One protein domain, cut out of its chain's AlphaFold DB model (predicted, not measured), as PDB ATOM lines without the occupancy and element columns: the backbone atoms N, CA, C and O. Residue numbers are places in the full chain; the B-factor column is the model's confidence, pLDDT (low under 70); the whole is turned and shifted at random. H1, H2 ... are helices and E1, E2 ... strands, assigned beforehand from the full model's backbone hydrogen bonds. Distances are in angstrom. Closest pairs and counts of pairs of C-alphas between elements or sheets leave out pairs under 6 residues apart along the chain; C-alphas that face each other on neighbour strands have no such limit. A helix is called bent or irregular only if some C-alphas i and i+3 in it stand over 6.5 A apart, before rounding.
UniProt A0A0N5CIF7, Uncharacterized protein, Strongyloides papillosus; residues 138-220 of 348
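Overview. This is residues 138 to 220 of the 348 residues of an uncharacterized protein of Strongyloides papillosus (UniProt A0A0N5CIF7). A small three-stranded sheet has helix H1 beside its edge strand E3 and the short helix H2 over E2. Residues 199 to 205, of which 200 to 205 belong to H3, stick out at one end of the longest axis, while a wide loop, residues 171 to 189, joins E1 to E2 toward the other end. The 83 printed residues hold three named helices and three strands, H1 H2 E1 E2 H3 E3 along the chain; the sheet, E1 E2 E3, is antiparallel. The class is mixed, with 41 residues in named elements, under half. The whole is compact, with a radius of gyration of the C-alphas of 13.1 A and spans of 39 by 27 by 27 A.

Arrangement. E1, residues 164 to 170, and E2, residues 190 to 196, form an antiparallel hairpin, with N 167 and O 193 2.9 A apart. E3, residues 213 to 216, is antiparallel to E2, with N 192 and O 215 2.8 A apart. H1, residues 138 to 149, is on the sheet at its level; its closest C-alpha pair with E3 is Ala 141 and Leu 215, 4.3 A. H1 is irregular: C-alphas 143 and 146 are 7.7 A apart. H2, residues 153 to 157, is over E2 at a height over the sheet of 8.4 A, its local plane only just fitted, on 6 C-alphas. H1 and H2 are close but not clearly touching; their closest C-alphas, Tyr 147 and Ile 153, are 5.1 A apart. H3, residues 200 to 205, is not on the sheet and is apart from H1, H2 and E1. Every O i to N i+4 pair is within hydrogen-bond range in H2 and H3, and 5 of 8 in H1.

Along the chain. H1 begins at C-alpha 138 (174.599, 115.391, 159.116) and spans 16.7 A. E1 spans 19.5 A and E2 19.8 A. E3 ends at C-alpha 216 (175.075, 118.741, 152.346).

Size, cuts and confidence. The C-alphas farthest apart, Glu 185 and Leu 204, are 39.9 A apart. The printed part has no cut. The link from E1 to E2 is long. Residues 171 to 172 and 180 to 188 have pLDDT under 70.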
ATOM      1  N   ASN A 138     175.735 115.882 159.897       89.38
ATOM      2  CA  ASN A 138     174.599 115.391 159.116       89.38
ATOM      3  C   ASN A 138     173.288 115.945 159.671       89.38
ATOM      4  O   ASN A 138     172.456 116.447 158.921       89.38
ATOM      5  N   LYS A 139     173.117 115.913 160.997       92.44
ATOM      6  CA  LYS A 139     171.950 116.519 161.633       92.44
ATOM      7  C   LYS A 139     171.890 118.027 161.395       92.44
ATOM      8  O   LYS A 139     170.811 118.539 161.121       92.44
ATOM      9  N   LEU A 140     173.024 118.728 161.458       93.38
ATOM     10  CA  LEU A 140     173.072 120.159 161.138       93.38
ATOM     11  C   LEU A 140     172.690 120.443 159.679       93.38
ATOM     12  O   LEU A 140     171.953 121.393 159.434       93.38
ATOM     13  N   ALA A 141     173.141 119.614 158.734       91.75
ATOM     14  CA  ALA A 141     172.764 119.724 157.326       91.75
ATOM     15  C   ALA A 141     171.259 119.494 157.114       91.75
ATOM     16  O   ALA A 141     170.607 120.277 156.428       91.75
ATOM     17  N   ILE A 142     170.680 118.489 157.780       90.31
ATOM     18  CA  ILE A 142     169.232 118.232 157.755       90.31
ATOM     19  C   ILE A 142     168.456 119.421 158.340       90.31
ATOM     20  O   ILE A 142     167.490 119.872 157.731       90.31
ATOM     21  N   GLU A 143     168.887 119.961 159.485       91.62
ATOM     22  CA  GLU A 143     168.288 121.158 160.101       91.62
ATOM     23  C   GLU A 143     168.395 122.397 159.184       91.62
ATOM     24  O   GLU A 143     167.553 123.289 159.252       91.62
ATOM     25  N   GLY A 144     169.425 122.469 158.334       89.62
ATOM     26  CA  GLY A 144     169.688 123.588 157.431       89.62
ATOM     27  C   GLY A 144     169.062 123.478 156.037       89.62
ATOM     28  O   GLY A 144     169.057 124.476 155.313       89.62
ATOM     29  N   LYS A 145     168.537 122.309 155.643       87.94
ATOM     30  CA  LYS A 145     168.182 122.004 154.243       87.94
ATOM     31  C   LYS A 145     167.247 123.033 153.593       87.94
ATOM     32  O   LYS A 145     167.411 123.361 152.421       87.94
ATOM     33  N   GLU A 146     166.316 123.604 154.361       86.31
ATOM     34  CA  GLU A 146     165.334 124.589 153.879       86.31
ATOM     35  C   GLU A 146     165.982 125.825 153.226       86.31
ATOM     36  O   GLU A 146     165.460 126.343 152.233       86.31
ATOM     37  N   TYR A 147     167.146 126.257 153.724       87.38
ATOM     38  CA  TYR A 147     167.853 127.441 153.224       87.38
ATOM     39  C   TYR A 147     168.540 127.196 151.878       87.38
ATOM     40  O   TYR A 147     168.757 128.141 151.120       87.38
ATOM     41  N   ALA A 148     168.866 125.939 151.564       83.38
ATOM     42  CA  ALA A 148     169.404 125.563 150.263       83.38
ATOM     43  C   ALA A 148     168.310 125.628 149.185       83.38
ATOM     44  O   ALA A 148     168.491 126.281 148.159       83.38
ATOM     45  N   TYR A 149     167.147 125.019 149.443       73.88
ATOM     46  CA  TYR A 149     166.045 124.946 148.473       73.88
ATOM     47  C   TYR A 149     165.407 126.296 148.159       73.88
ATOM     48  O   TYR A 149     165.076 126.573 147.006       73.88
ATOM     49  N   SER A 150     165.220 127.121 149.187       75.44
ATOM     50  CA  SER A 150     164.637 128.459 149.053       75.44
ATOM     51  C   SER A 150     165.654 129.517 148.617       75.44
ATOM     52  O   SER A 150     165.299 130.688 148.525       75.44
ATOM     53  N   GLU A 151     166.906 129.118 148.354       78.88
ATOM     54  CA  GLU A 151     168.015 130.015 148.002       78.88
ATOM     55  C   GLU A 151     168.210 131.155 149.030       78.88
ATOM     56  O   GLU A 151     168.676 132.248 148.708       78.88
ATOM     57  N   SER A 152     167.881 130.890 150.300       85.06
ATOM     58  CA  SER A 152     167.789 131.872 151.392       85.06
ATOM     59  C   SER A 152     168.936 131.774 152.407       85.06
ATOM     60  O   SER A 152     168.842 132.259 153.536       85.06
ATOM     61  N   ILE A 153     170.077 131.205 152.006       89.19
ATOM     62  CA  ILE A 153     171.318 131.214 152.805       89.19
ATOM     63  C   ILE A 153     171.633 132.619 153.371       89.19
ATOM     64  O   ILE A 153     171.976 132.710 154.558       89.19
ATOM     65  N   PRO A 154     171.477 133.726 152.606       88.12
ATOM     66  CA  PRO A 154     171.678 135.067 153.146       88.12
ATOM     67  C   PRO A 154     170.759 135.436 154.308       88.12
ATOM     68  O   PRO A 154     171.180 136.173 155.193       88.12
ATOM     69  N   GLU A 155     169.532 134.921 154.349       89.44
ATOM     70  CA  GLU A 155     168.587 135.186 155.437       89.44
ATOM     71  C   GLU A 155     169.042 134.491 156.723       89.44
ATOM     72  O   GLU A 155     169.044 135.096 157.797       89.44
ATOM     73  N   LYS A 156     169.534 133.251 156.610       92.25
ATOM     74  CA  LYS A 156     170.071 132.492 157.746       92.25
ATOM     75  C   LYS A 156     171.346 133.100 158.312       92.25
ATOM     76  O   LYS A 156     171.510 133.225 159.529       92.25
ATOM     77  N   CYS A 157     172.278 133.445 157.432       92.94
ATOM     78  CA  CYS A 157     173.584 133.955 157.824       92.94
ATOM     79  C   CYS A 157     173.611 135.485 157.963       92.94
ATOM     80  O   CYS A 157     174.575 136.026 158.499       92.94
ATOM     81  N   GLY A 158     172.569 136.205 157.557       91.62
ATOM     82  CA  GLY A 158     172.490 137.666 157.638       91.62
ATOM     83  C   GLY A 158     173.549 138.409 156.814       91.62
ATOM     84  O   GLY A 158     173.865 139.548 157.145       91.62
ATOM     85  N   LEU A 159     174.137 137.763 155.803       89.62
ATOM     86  CA  LEU A 159     175.163 138.311 154.907       89.62
ATOM     87  C   LEU A 159     174.940 137.776 153.493       89.62
ATOM     88  O   LEU A 159     174.422 136.671 153.337       89.62
ATOM     89  N   SER A 160     175.351 138.527 152.470       88.19
ATOM     90  CA  SER A 160     175.316 138.009 151.101       88.19
ATOM     91  C   SER A 160     176.302 136.848 150.945       88.19
ATOM     92  O   SER A 160     177.261 136.715 151.705       88.19
ATOM     93  N   ILE A 161     176.074 135.997 149.948       86.00
ATOM     94  CA  ILE A 161     176.915 134.818 149.708       86.00
ATOM     95  C   ILE A 161     178.368 135.212 149.413       86.00
ATOM     96  O   ILE A 161     179.286 134.502 149.808       86.00
ATOM     97  N   GLU A 162     178.587 136.352 148.760       84.81
ATOM     98  CA  GLU A 162     179.916 136.873 148.432       84.81
ATOM     99  C   GLU A 162     180.727 137.282 149.663       84.81
ATOM    100  O   GLU A 162     181.957 137.239 149.620       84.81
ATOM    101  N   ASP A 163     180.042 137.652 150.745       88.88
ATOM    102  CA  ASP A 163     180.653 138.061 152.008       88.88
ATOM    103  C   ASP A 163     180.866 136.877 152.970       88.88
ATOM    104  O   ASP A 163     181.497 137.027 154.025       88.88
ATOM    105  N   LEU A 164     180.364 135.689 152.617       91.38
ATOM    106  CA  LEU A 164     180.540 134.464 153.391       91.38
ATOM    107  C   LEU A 164     181.830 133.736 153.008       91.38
ATOM    108  O   LEU A 164     182.239 133.657 151.851       91.38
ATOM    109  N   ILE A 165     182.449 133.120 154.010       92.69
ATOM    110  CA  ILE A 165     183.536 132.166 153.811       92.69
ATOM    111  C   ILE A 165     182.912 130.776 153.739       92.69
ATOM    112  O   ILE A 165     182.278 130.335 154.695       92.69
ATOM    113  N   ILE A 166     183.110 130.078 152.624       91.44
ATOM    114  CA  ILE A 166     182.553 128.741 152.410       91.44
ATOM    115  C   ILE A 166     183.686 127.718 152.476       91.44
ATOM    116  O   ILE A 166     184.636 127.771 151.689       91.44
ATOM    117  N   LEU A 167     183.595 126.786 153.421       91.50
ATOM    118  CA  LEU A 167     184.461 125.612 153.464       91.50
ATOM    119  C   LEU A 167     183.758 124.434 152.803       91.50
ATOM    120  O   LEU A 167     182.606 124.163 153.121       91.50
ATOM    121  N   GLN A 168     184.476 123.710 151.952       88.62
ATOM    122  CA  GLN A 168     184.063 122.412 151.433       88.62
ATOM    123  C   GLN A 168     184.861 121.303 152.120       88.62
ATOM    124  O   GLN A 168     186.087 121.397 152.277       88.62
ATOM    125  N   ILE A 169     184.172 120.246 152.541       87.94
ATOM    126  CA  ILE A 169     184.785 119.132 153.259       87.94
ATOM    127  C   ILE A 169     184.188 117.822 152.758       87.94
ATOM    128  O   ILE A 169     182.984 117.609 152.848       87.94
ATOM    129  N   LYS A 170     185.045 116.916 152.276       82.50
ATOM    130  CA  LYS A 170     184.672 115.500 152.109       82.50
ATOM    131  C   LYS A 170     184.557 114.871 153.498       82.50
ATOM    132  O   LYS A 170     185.352 115.239 154.362       82.50
ATOM    133  N   ARG A 171     183.640 113.930 153.740       67.44
ATOM    134  CA  ARG A 171     183.391 113.358 155.089       67.44
ATOM    135  C   ARG A 171     184.666 113.054 155.901       67.44
ATOM    136  O   ARG A 171     184.788 113.543 157.025       67.44
ATOM    137  N   ASP A 172     185.686 112.451 155.288       67.38
ATOM    138  CA  ASP A 172     186.982 112.150 155.938       67.38
ATOM    139  C   ASP A 172     188.144 113.086 155.549       67.38
ATOM    140  O   ASP A 172     189.291 112.902 155.958       67.38
ATOM    141  N   GLY A 173     187.860 114.116 154.757       77.50
ATOM    142  CA  GLY A 173     188.837 115.073 154.257       77.50
ATOM    143  C   GLY A 173     189.159 116.208 155.228       77.50
ATOM    144  O   GLY A 173     188.459 116.454 156.219       77.50
ATOM    145  N   GLN A 174     190.226 116.934 154.891       79.88
ATOM    146  CA  GLN A 174     190.562 118.218 155.499       79.88
ATOM    147  C   GLN A 174     189.650 119.326 154.947       79.88
ATOM    148  O   GLN A 174     189.207 119.242 153.799       79.88
ATOM    149  N   PRO A 175     189.360 120.372 155.735       83.56
ATOM    150  CA  PRO A 175     188.551 121.485 155.270       83.56
ATOM    151  C   PRO A 175     189.310 122.369 154.278       83.56
ATOM    152  O   PRO A 175     190.329 122.984 154.612       83.56
ATOM    153  N   HIS A 176     188.760 122.536 153.079       84.19
ATOM    154  CA  HIS A 176     189.300 123.427 152.055       84.19
ATOM    155  C   HIS A 176     188.388 124.632 151.867       84.19
ATOM    156  O   HIS A 176     187.174 124.515 151.983       84.19
ATOM    157  N   ASN A 177     188.969 125.803 151.601       84.00
ATOM    158  CA  ASN A 177     188.151 126.942 151.194       84.00
ATOM    159  C   ASN A 177     187.658 126.648 149.782       84.00
ATOM    160  O   ASN A 177     188.463 126.282 148.924       84.00
ATOM    161  N   LEU A 178     186.357 126.785 149.568       79.94
ATOM    162  CA  LEU A 178     185.778 126.665 148.246       79.94
ATOM    163  C   LEU A 178     186.282 127.831 147.383       79.94
ATOM    164  O   LEU A 178     186.089 129.000 147.722       79.94
ATOM    165  N   ASP A 179     186.931 127.504 146.269       72.81
ATOM    166  CA  ASP A 179     187.275 128.474 145.236       72.81
ATOM    167  C   ASP A 179     186.136 128.534 144.221       72.81
ATOM    168  O   ASP A 179     186.064 127.741 143.287       72.81
ATOM    169  N   ILE A 180     185.242 129.501 144.412       67.31
ATOM    170  CA  ILE A 180     184.042 129.664 143.585       67.31
ATOM    171  C   ILE A 180     184.383 130.137 142.150       67.31
ATOM    172  O   ILE A 180     183.495 130.309 141.321       67.31
ATOM    173  N   SER A 181     185.661 130.394 141.839       64.25
ATOM    174  CA  SER A 181     186.104 130.725 140.478       64.25
ATOM    175  C   SER A 181     186.401 129.497 139.613       64.25
ATOM    176  O   SER A 181     186.590 129.637 138.404       64.25
ATOM    177  N   LYS A 182     186.434 128.299 140.209       64.81
ATOM    178  CA  LYS A 182     186.722 127.046 139.512       64.81
ATOM    179  C   LYS A 182     185.506 126.141 139.525       64.81
ATOM    180  O   LYS A 182     184.935 125.866 140.574       64.81
ATOM    181  N   THR A 183     185.155 125.641 138.350       64.25
ATOM    182  CA  THR A 183     184.153 124.591 138.201       64.25
ATOM    183  C   THR A 183     184.872 123.249 138.114       64.25
ATOM    184  O   THR A 183     185.605 123.006 137.158       64.25
ATOM    185  N   GLU A 184     184.683 122.394 139.115       65.94
ATOM    186  CA  GLU A 184     185.248 121.039 139.163       65.94
ATOM    187  C   GLU A 184     184.120 119.998 139.271       65.94
ATOM    188  O   GLU A 184     182.952 120.341 139.422       65.94
ATOM    189  N   GLU A 185     184.429 118.711 139.144       66.00
ATOM    190  CA  GLU A 185     183.452 117.659 139.442       66.00
ATOM    191  C   GLU A 185     183.264 117.554 140.963       66.00
ATOM    192  O   GLU A 185     184.237 117.467 141.722       66.00
ATOM    193  N   VAL A 186     182.014 117.582 141.423       67.81
ATOM    194  CA  VAL A 186     181.668 117.637 142.848       67.81
ATOM    195  C   VAL A 186     181.192 116.261 143.279       67.81
ATOM    196  O   VAL A 186     180.288 115.681 142.687       67.81
ATOM    197  N   SER A 187     181.818 115.721 144.325       68.06
ATOM    198  CA  SER A 187     181.347 114.486 144.950       68.06
ATOM    199  C   SER A 187     180.064 114.744 145.736       68.06
ATOM    200  O   SER A 187     179.925 115.748 146.426       68.06
ATOM    201  N   ASP A 188     179.177 113.766 145.683       64.38
ATOM    202  CA  ASP A 188     177.983 113.614 146.507       64.38
ATOM    203  C   ASP A 188     178.240 113.625 148.024       64.38
ATOM    204  O   ASP A 188     177.336 113.902 148.797       64.38
ATOM    205  N   GLU A 189     179.459 113.353 148.491       75.88
ATOM    206  CA  GLU A 189     179.767 113.265 149.928       75.88
ATOM    207  C   GLU A 189     180.341 114.570 150.510       75.88
ATOM    208  O   GLU A 189     181.144 114.551 151.457       75.88
ATOM    209  N   LEU A 190     179.995 115.706 149.905       85.00
ATOM    210  CA  LEU A 190     180.521 117.018 150.269       85.00
ATOM    211  C   LEU A 190     179.585 117.766 151.217       85.00
ATOM    212  O   LEU A 190     178.402 117.941 150.954       85.00
ATOM    213  N   LEU A 191     180.172 118.273 152.299       89.81
ATOM    214  CA  LEU A 191     179.533 119.203 153.221       89.81
ATOM    215  C   LEU A 191     180.111 120.606 153.023       89.81
ATOM    216  O   LEU A 191     181.331 120.784 152.903       89.81
ATOM    217  N   PHE A 192     179.229 121.597 153.049       90.88
ATOM    218  CA  PHE A 192     179.530 123.016 152.965       90.88
ATOM    219  C   PHE A 192     179.288 123.690 154.314       90.88
ATOM    220  O   PHE A 192     178.207 123.577 154.888       90.88
ATOM    221  N   TYR A 193     180.286 124.422 154.807       94.38
ATOM    222  CA  TYR A 193     180.217 125.164 156.066       94.38
ATOM    223  C   TYR A 193     180.345 126.649 155.767       94.38
ATOM    224  O   TYR A 193     181.358 127.093 155.222       94.38
ATOM    225  N   PHE A 194     179.327 127.414 156.142       94.50
ATOM    226  CA  PHE A 194     179.248 128.844 155.879       94.50
ATOM    227  C   PHE A 194     179.654 129.610 157.129       94.50
ATOM    228  O   PHE A 194     179.025 129.487 158.178       94.50
ATOM    229  N   PHE A 195     180.695 130.424 157.016       96.12
ATOM    230  CA  PHE A 195     181.193 131.271 158.089       96.12
ATOM    231  C   PHE A 195     180.966 132.737 157.752       96.12
ATOM    232  O   PHE A 195     181.268 133.197 156.648       96.12
ATOM    233  N   LYS A 196     180.513 133.492 158.752       95.19
ATOM    234  CA  LYS A 196     180.646 134.947 158.729       95.19
ATOM    235  C   LYS A 196     182.090 135.286 159.060       95.19
ATOM    236  O   LYS A 196     182.694 134.647 159.923       95.19
ATOM    237  N   LYS A 197     182.643 136.300 158.403       93.31
ATOM    238  CA  LYS A 197     183.930 136.846 158.823       93.31
ATOM    239  C   LYS A 197     183.766 137.468 160.221       93.31
ATOM    240  O   LYS A 197     182.908 138.342 160.357       93.31
ATOM    241  N   PRO A 198     184.546 137.046 161.231       92.75
ATOM    242  CA  PRO A 198     184.464 137.623 162.569       92.75
ATOM    243  C   PRO A 198     184.721 139.130 162.549       92.75
ATOM    244  O   PRO A 198     185.585 139.608 161.805       92.75
ATOM    245  N   ASN A 199     183.954 139.868 163.344       90.69
ATOM    246  CA  ASN A 199     184.096 141.311 163.525       90.69
ATOM    247  C   ASN A 199     184.873 141.641 164.817       90.69
ATOM    248  O   ASN A 199     185.270 140.752 165.565       90.69
ATOM    249  N   GLU A 200     185.067 142.929 165.112       88.25
ATOM    250  CA  GLU A 200     185.786 143.374 166.320       88.25
ATOM    251  C   GLU A 200     185.138 142.885 167.627       88.25
ATOM    252  O   GLU A 200     185.834 142.581 168.593       88.25
ATOM    253  N   THR A 201     183.806 142.766 167.667       89.69
ATOM    254  CA  THR A 201     183.088 142.232 168.836       89.69
ATOM    255  C   THR A 201     183.370 140.743 169.012       89.69
ATOM    256  O   THR A 201     183.578 140.300 170.141       89.69
ATOM    257  N   ASP A 202     183.419 139.982 167.919       90.75
ATOM    258  CA  ASP A 202     183.755 138.561 167.965       90.75
ATOM    259  C   ASP A 202     185.199 138.355 168.412       90.75
ATOM    260  O   ASP A 202     185.481 137.514 169.265       90.75
ATOM    261  N   GLU A 203     186.112 139.171 167.881       90.56
ATOM    262  CA  GLU A 203     187.504 139.173 168.307       90.56
ATOM    263  C   GLU A 203     187.608 139.480 169.802       90.56
ATOM    264  O   GLU A 203     188.331 138.789 170.501       90.56
ATOM    265  N   LEU A 204     186.884 140.451 170.349       88.00
ATOM    266  CA  LEU A 204     187.002 140.778 171.773       88.00
ATOM    267  C   LEU A 204     186.414 139.715 172.711       88.00
ATOM    268  O   LEU A 204     186.935 139.537 173.810       88.00
ATOM    269  N   ASN A 205     185.352 139.019 172.301       90.50
ATOM    270  CA  ASN A 205     184.549 138.212 173.225       90.50
ATOM    271  C   ASN A 205     184.694 136.698 173.054       90.50
ATOM    272  O   ASN A 205     184.351 135.962 173.981       90.50
ATOM    273  N   TYR A 206     185.172 136.212 171.905       93.62
ATOM    274  CA  TYR A 206     185.150 134.784 171.599       93.62
ATOM    275  C   TYR A 206     186.524 134.229 171.225       93.62
ATOM    276  O   TYR A 206     187.281 134.803 170.444       93.62
ATOM    277  N   MET A 207     186.823 133.043 171.761       94.69
ATOM    278  CA  MET A 207     188.015 132.270 171.400       94.69
ATOM    279  C   MET A 207     187.797 131.423 170.137       94.69
ATOM    280  O   MET A 207     188.752 131.032 169.469       94.69
ATOM    281  N   TYR A 208     186.544 131.129 169.796       95.94
ATOM    282  CA  TYR A 208     186.178 130.420 168.578       95.94
ATOM    283  C   TYR A 208     184.837 130.917 168.043       95.94
ATOM    284  O   TYR A 208     184.018 131.444 168.792       95.94
ATOM    285  N   VAL A 209     184.621 130.721 166.748       96.69
ATOM    286  CA  VAL A 209     183.354 130.991 166.065       96.69
ATOM    287  C   VAL A 209     182.884 129.746 165.324       96.69
ATOM    288  O   VAL A 209     183.685 128.962 164.802       96.69
ATOM    289  N   GLU A 210     181.572 129.580 165.280       96.38
ATOM    290  CA  GLU A 210     180.893 128.481 164.604       96.38
ATOM    291  C   GLU A 210     180.449 128.891 163.192       96.38
ATOM    292  O   GLU A 210     180.276 130.086 162.917       96.38
ATOM    293  N   PRO A 211     180.224 127.927 162.286       96.75
ATOM    294  CA  PRO A 211     179.515 128.207 161.046       96.75
ATOM    295  C   PRO A 211     178.074 128.656 161.339       96.75
ATOM    296  O   PRO A 211     177.409 128.127 162.228       96.75
ATOM    297  N   CYS A 212     177.556 129.603 160.556       96.19
ATOM    298  CA  CYS A 212     176.151 130.022 160.632       96.19
ATOM    299  C   CYS A 212     175.196 129.004 159.995       96.19
ATOM    300  O   CYS A 212     174.003 128.995 160.312       96.19
ATOM    301  N   LEU A 213     175.713 128.174 159.089       95.69
ATOM    302  CA  LEU A 213     174.961 127.155 158.377       95.69
ATOM    303  C   LEU A 213     175.902 126.026 157.936       95.69
ATOM    304  O   LEU A 213     177.050 126.275 157.557       95.69
ATOM    305  N   VAL A 214     175.397 124.797 157.976       94.38
ATOM    306  CA  VAL A 214     176.032 123.606 157.403       94.38
ATOM    307  C   VAL A 214     175.027 123.004 156.430       94.38
ATOM    308  O   VAL A 214     173.853 122.914 156.776       94.38
ATOM    309  N   LEU A 215     175.467 122.646 155.228       90.75
ATOM    310  CA  LEU A 215     174.632 122.029 154.196       90.75
ATOM    311  C   LEU A 215     175.364 120.858 153.558       90.75
ATOM    312  O   LEU A 215     176.576 120.907 153.363       90.75
ATOM    313  N   ASP A 216     174.618 119.830 153.198       88.00
ATOM    314  CA  ASP A 216     175.075 118.741 152.346       88.00
ATOM    315  C   ASP A 216     174.904 119.137 150.871       88.00
ATOM    316  O   ASP A 216     173.976 119.869 150.518       88.00
ATOM    317  N   ALA A 217     175.796 118.669 149.998       82.94
ATOM    318  CA  ALA A 217     175.670 118.828 148.554       82.94
ATOM    319  C   ALA A 217     174.298 118.361 148.037       82.94
ATOM    320  O   ALA A 217     173.722 119.027 147.179       82.94
ATOM    321  N   PHE A 218     173.731 117.297 148.615       80.00
ATOM    322  CA  PHE A 218     172.390 116.806 148.282       80.00
ATOM    323  C   PHE A 218     171.253 117.751 148.683       80.00
ATOM    324  O   PHE A 218     170.152 117.639 148.147       80.00
ATOM    325  N   ASN A 219     171.482 118.694 149.604       82.56
ATOM    326  CA  ASN A 219     170.466 119.693 149.937       82.56
ATOM    327  C   ASN A 219     170.280 120.716 148.809       82.56
ATOM    328  O   ASN A 219     169.262 121.404 148.761       82.56
ATOM    329  N   PHE A 220     171.249 120.835 147.901       82.56
ATOM    330  CA  PHE A 220     171.143 121.725 146.758       82.56
ATOM    331  C   PHE A 220     170.443 121.025 145.605       82.56
ATOM    332  O   PHE A 220     170.824 119.948 145.160       82.56
TER     333      PHE A 220